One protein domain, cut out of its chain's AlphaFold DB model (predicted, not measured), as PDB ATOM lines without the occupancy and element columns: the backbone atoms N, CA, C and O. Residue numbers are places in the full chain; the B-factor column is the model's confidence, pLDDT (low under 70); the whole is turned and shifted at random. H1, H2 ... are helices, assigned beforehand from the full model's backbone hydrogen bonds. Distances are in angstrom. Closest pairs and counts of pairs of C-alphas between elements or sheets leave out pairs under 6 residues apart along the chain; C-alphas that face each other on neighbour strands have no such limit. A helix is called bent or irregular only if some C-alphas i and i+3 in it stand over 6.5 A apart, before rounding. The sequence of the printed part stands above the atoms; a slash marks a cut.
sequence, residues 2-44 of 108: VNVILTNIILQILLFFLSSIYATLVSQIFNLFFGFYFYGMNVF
ATOM      1  N   VAL A   2     189.633 100.734  97.137       74.94
ATOM      2  CA  VAL A   2     190.343 100.201  95.947       74.94
ATOM      3  C   VAL A   2     191.844  99.984  96.185       74.94
ATOM      4  O   VAL A   2     192.343  98.896  95.933       74.94
ATOM      5  N   ASN A   3     192.539 100.973  96.761       81.06
ATOM      6  CA  ASN A   3     193.961 100.849  97.097       81.06
ATOM      7  C   ASN A   3     194.251  99.648  98.024       81.06
ATOM      8  O   ASN A   3     195.168  98.878  97.769       81.06
ATOM      9  N   VAL A   4     193.427  99.437  99.056       77.88
ATOM     10  CA  VAL A   4     193.589  98.340 100.029       77.88
ATOM     11  C   VAL A   4     193.375  96.975  99.372       77.88
ATOM     12  O   VAL A   4     194.128  96.045  99.637       77.88
ATOM     13  N   ILE A   5     192.372  96.841  98.503       81.31
ATOM     14  CA  ILE A   5     192.112  95.577  97.799       81.31
ATOM     15  C   ILE A   5     193.285  95.253  96.870       81.31
ATOM     16  O   ILE A   5     193.820  94.149  96.905       81.31
ATOM     17  N   LEU A   6     193.725  96.235  96.084       83.12
ATOM     18  CA  LEU A   6     194.764  96.039  95.079       83.12
ATOM     19  C   LEU A   6     196.130  95.735  95.716       83.12
ATOM     20  O   LEU A   6     196.839  94.840  95.265       83.12
ATOM     21  N   THR A   7     196.465  96.404  96.820       84.75
ATOM     22  CA  THR A   7     197.699  96.134  97.580       84.75
ATOM     23  C   THR A   7     197.696  94.776  98.262       84.75
ATOM     24  O   THR A   7     198.731  94.109  98.271       84.75
ATOM     25  N   ASN A   8     196.545  94.320  98.767       86.31
ATOM     26  CA  ASN A   8     196.412  92.965  99.298       86.31
ATOM     27  C   ASN A   8     196.522  91.904  98.198       86.31
ATOM     28  O   ASN A   8     197.196  90.906  98.411       86.31
ATOM     29  N   ILE A   9     195.945  92.121  97.011       88.69
ATOM     30  CA  ILE A   9     196.124  91.203  95.871       88.69
ATOM     31  C   ILE A   9     197.607  91.110  95.487       88.69
ATOM     32  O   ILE A   9     198.140  90.011  95.363       88.69
ATOM     33  N   ILE A  10     198.293  92.252  95.369       88.94
ATOM     34  CA  ILE A  10     199.735  92.290  95.084       88.94
ATOM     35  C   ILE A  10     200.525  91.564  96.175       88.94
ATOM     36  O   ILE A  10     201.420  90.789  95.856       88.94
ATOM     37  N   LEU A  11     200.183  91.767  97.451       90.25
ATOM     38  CA  LEU A  11     200.829  91.068  98.562       90.25
ATOM     39  C   LEU A  11     200.666  89.550  98.438       90.25
ATOM     40  O   LEU A  11     201.658  88.836  98.542       90.25
ATOM     41  N   GLN A  12     199.447  89.064  98.187       91.81
ATOM     42  CA  GLN A  12     199.184  87.630  98.042       91.81
ATOM     43  C   GLN A  12     199.973  87.028  96.877       91.81
ATOM     44  O   GLN A  12     200.555  85.962  97.034       91.81
ATOM     45  N   ILE A  13     200.073  87.734  95.745       90.62
ATOM     46  CA  ILE A  13     200.900  87.301  94.609       90.62
ATOM     47  C   ILE A  13     202.383  87.255  95.004       90.62
ATOM     48  O   ILE A  13     203.057  86.266  94.739       90.62
ATOM     49  N   LEU A  14     202.897  88.297  95.661       90.81
ATOM     50  CA  LEU A  14     204.307  88.373  96.059       90.81
ATOM     51  C   LEU A  14     204.695  87.293  97.074       90.81
ATOM     52  O   LEU A  14     205.823  86.808  97.022       90.81
ATOM     53  N   LEU A  15     203.781  86.892  97.961       93.25
ATOM     54  CA  LEU A  15     204.015  85.828  98.944       93.25
ATOM     55  C   LEU A  15     204.281  84.454  98.305       93.25
ATOM     56  O   LEU A  15     204.891  83.610  98.955       93.25
ATOM     57  N   PHE A  16     203.893  84.230  97.044       92.38
ATOM     58  CA  PHE A  16     204.267  83.010  96.315       92.38
ATOM     59  C   PHE A  16     205.746  82.980  95.905       92.38
ATOM     60  O   PHE A  16     206.292  81.900  95.694       92.38
ATOM     61  N   PHE A  17     206.394  84.141  95.779       92.56
ATOM     62  CA  PHE A  17     207.743  84.257  95.208       92.56
ATOM     63  C   PHE A  17     208.788  84.781  96.198       92.56
ATOM     64  O   PHE A  17     209.984  84.575  95.997       92.56
ATOM     65  N   LEU A  18     208.361  85.484  97.247       92.25
ATOM     66  CA  LEU A  18     209.229  86.183  98.189       92.25
ATOM     67  C   LEU A  18     208.926  85.775  99.631       92.25
ATOM     68  O   LEU A  18     207.816  85.369  99.966       92.25
ATOM     69  N   SER A  19     209.907  85.969 100.518       92.69
ATOM     70  CA  SER A  19     209.656  85.870 101.958       92.69
ATOM     71  C   SER A  19     208.648  86.933 102.407       92.69
ATOM     72  O   SER A  19     208.516  87.995 101.788       92.69
ATOM     73  N   SER A  20     207.964  86.674 103.522       87.00
ATOM     74  CA  SER A  20     206.922  87.560 104.053       87.00
ATOM     75  C   SER A  20     207.401  89.000 104.252       87.00
ATOM     76  O   SER A  20     206.662  89.937 103.953       87.00
ATOM     77  N   ILE A  21     208.648  89.189 104.689       89.44
ATOM     78  CA  ILE A  21     209.247  90.510 104.904       89.44
ATOM     79  C   ILE A  21     209.365  91.263 103.575       89.44
ATOM     80  O   ILE A  21     208.875  92.388 103.464       89.44
ATOM     81  N   TYR A  22     209.963  90.646 102.551       89.06
ATOM     82  CA  TYR A  22     210.152  91.294 101.251       89.06
ATOM     83  C   TYR A  22     208.822  91.518 100.525       89.06
ATOM     84  O   TYR A  22     208.599  92.605  99.994       89.06
ATOM     85  N   ALA A  23     207.910  90.543 100.566       91.19
ATOM     86  CA  ALA A  23     206.574  90.679  99.992       91.19
ATOM     87  C   ALA A  23     205.801  91.845 100.631       91.19
ATOM     88  O   ALA A  23     205.204  92.663  99.926       91.19
ATOM     89  N   THR A  24     205.871  91.968 101.961       88.69
ATOM     90  CA  THR A  24     205.230  93.067 102.694       88.69
ATOM     91  C   THR A  24     205.862  94.403 102.327       88.69
ATOM     92  O   THR A  24     205.136  95.329 101.979       88.69
ATOM     93  N   LEU A  25     207.194  94.514 102.332       89.06
ATOM     94  CA  LEU A  25     207.885  95.757 101.976       89.06
ATOM     95  C   LEU A  25     207.523  96.236 100.566       89.06
ATOM     96  O   LEU A  25     207.148  97.395 100.393       89.06
ATOM     97  N   VAL A  26     207.574  95.349  99.570       90.69
ATOM     98  CA  VAL A  26     207.252  95.697  98.177       90.69
ATOM     99  C   VAL A  26     205.782  96.099  98.037       90.69
ATOM    100  O   VAL A  26     205.486  97.127  97.423       90.69
ATOM    101  N   SER A  27     204.858  95.356  98.657       90.62
ATOM    102  CA  SER A  27     203.435  95.715  98.660       90.62
ATOM    103  C   SER A  27     203.188  97.077  99.322       90.62
ATOM    104  O   SER A  27     202.411  97.879  98.802       90.62
ATOM    105  N   GLN A  28     203.889  97.399 100.414       90.19
ATOM    106  CA  GLN A  28     203.737  98.692 101.086       90.19
ATOM    107  C   GLN A  28     204.321  99.860 100.298       90.19
ATOM    108  O   GLN A  28     203.733 100.942 100.282       90.19
ATOM    109  N   ILE A  29     205.433  99.649  99.596       92.00
ATOM    110  CA  ILE A  29     205.974 100.650  98.673       92.00
ATOM    111  C   ILE A  29     204.953 100.935  97.570       92.00
ATOM    112  O   ILE A  29     204.635 102.097  97.303       92.00
ATOM    113  N   PHE A  30     204.378  99.888  96.976       92.19
ATOM    114  CA  PHE A  30     203.321 100.048  95.984       92.19
ATOM    115  C   PHE A  30     202.104 100.785  96.569       92.19
ATOM    116  O   PHE A  30     201.636 101.755  95.976       92.19
ATOM    117  N   ASN A  31     201.634 100.389  97.757       91.69
ATOM    118  CA  ASN A  31     200.516 101.015  98.473       91.69
ATOM    119  C   ASN A  31     200.724 102.517  98.686       91.69
ATOM    120  O   ASN A  31     199.806 103.319  98.501       91.69
ATOM    121  N   LEU A  32     201.945 102.905  99.055       92.44
ATOM    122  CA  LEU A  32     202.313 104.294  99.266       92.44
ATOM    123  C   LEU A  32     202.215 105.096  97.962       92.44
ATOM    124  O   LEU A  32     201.527 106.116  97.928       92.44
ATOM    125  N   PHE A  33     202.885 104.647  96.898       93.12
ATOM    126  CA  PHE A  33     202.931 105.383  95.632       93.12
ATOM    127  C   PHE A  33     201.581 105.394  94.919       93.12
ATOM    128  O   PHE A  33     201.092 106.461  94.534       93.12
ATOM    129  N   PHE A  34     200.951 104.226  94.788       92.69
ATOM    130  CA  PHE A  34     199.640 104.103  94.164       92.69
ATOM    131  C   PHE A  34     198.581 104.855  94.970       92.69
ATOM    132  O   PHE A  34     197.799 105.607  94.396       92.69
ATOM    133  N   GLY A  35     198.595 104.726  96.298       92.38
ATOM    134  CA  GLY A  35     197.698 105.466  97.178       92.38
ATOM    135  C   GLY A  35     197.869 106.976  97.039       92.38
ATOM    136  O   GLY A  35     196.879 107.678  96.849       92.38
ATOM    137  N   PHE A  36     199.105 107.482  97.059       93.69
ATOM    138  CA  PHE A  36     199.372 108.912  96.894       93.69
ATOM    139  C   PHE A  36     198.827 109.449  95.565       93.69
ATOM    140  O   PHE A  36     198.145 110.476  95.546       93.69
ATOM    141  N   TYR A  37     199.084 108.730  94.469       93.00
ATOM    142  CA  TYR A  37     198.593 109.097  93.146       93.00
ATOM    143  C   TYR A  37     197.063 109.040  93.066       93.00
ATOM    144  O   TYR A  37     196.422 110.030  92.714       93.00
ATOM    145  N   PHE A  38     196.473 107.905  93.446       92.06
ATOM    146  CA  PHE A  38     195.040 107.662  93.335       92.06
ATOM    147  C   PHE A  38     194.231 108.612  94.222       92.06
ATOM    148  O   PHE A  38     193.285 109.246  93.758       92.06
ATOM    149  N   TYR A  39     194.606 108.766  95.496       91.62
ATOM    150  CA  TYR A  39     193.902 109.691  96.379       91.62
ATOM    151  C   TYR A  39     194.100 111.141  95.934       91.62
ATOM    152  O   TYR A  39     193.126 111.889  95.856       91.62
ATOM    153  N   GLY A  40     195.322 111.543  95.583       91.00
ATOM    154  CA  GLY A  40     195.601 112.915  95.170       91.00
ATOM    155  C   GLY A  40     194.869 113.327  93.888       91.00
ATOM    156  O   GLY A  40     194.186 114.353  93.879       91.00
ATOM    157  N   MET A  41     194.973 112.523  92.828       91.44
ATOM    158  CA  MET A  41     194.424 112.851  91.506       91.44
ATOM    159  C   MET A  41     192.945 112.473  91.382       91.44
ATOM    160  O   MET A  41     192.130 113.310  91.001       91.44
ATOM    161  N   ASN A  42     192.578 111.230  91.711       90.00
ATOM    162  CA  ASN A  42     191.241 110.700  91.430       90.00
ATOM    163  C   ASN A  42     190.222 111.015  92.531       90.00
ATOM    164  O   ASN A  42     189.050 111.206  92.222       90.00
ATOM    165  N   VAL A  43     190.640 111.062  93.802       90.81
ATOM    166  CA  VAL A  43     189.710 111.286  94.927       90.81
ATOM    167  C   VAL A  43     189.619 112.764  95.308       90.81
ATOM    168  O   VAL A  43     188.521 113.285  95.489       90.81
ATOM    169  N   PHE A  44     190.754 113.457  95.422       91.56
ATOM    170  CA  PHE A  44     190.794 114.861  95.852       91.56
ATOM    171  C   PHE A  44     190.905 115.872  94.700       91.56
ATOM    172  O   PHE A  44     190.677 117.067  94.919       91.56
TER     173      PHE A  44
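Overview. This is residues 2 to 44 of the 108 residues of an uncharacterized protein of Candidatus Marinimicrobia bacterium (UniProt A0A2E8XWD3). A long helix, H2, and a shorter one, H1, lie side by side as a helical hairpin, joined by a tight turn at residues 16 to 19, with the far end of H2 running on past H1. The printed part has 43 residues with two named helices, H1 then H2, and no named strand; its class is all helix. It is a rod spanning 35 by 14 by 9 A, only just compact, close to loose, with a radius of gyration of the C-alphas of 11.1 A.

Arrangement. Begin at H2, residues 20 to 43, and look from there to H1, residues 2 to 15. The two touch, and their closest C-alphas are those of Ala 23 and Leu 14, 5.1 A apart. They run opposite ways at a shallow tilt of 21 degrees. In both helices every O i to N i+4 pair is within hydrogen-bond range.

Along the chain. Find C-alpha 20 at (206.922, 87.560, 104.053); from there H2 runs 30.7 A to C-alpha 43 at (189.710, 111.286, 94.927). H2 is neither bent nor irregular, but only just: C-alphas 40 and 43 are 6.1 A apart. H1 runs 20.1 A from C-alpha 2 at (190.343, 100.201, 95.947) to C-alpha 15.

Size, cuts and confidence. The two C-alphas farthest apart, those of Ser 19 and Phe 44, are 35.1 A apart. The printed part has no cut, and no printed residue has a pLDDT under 70.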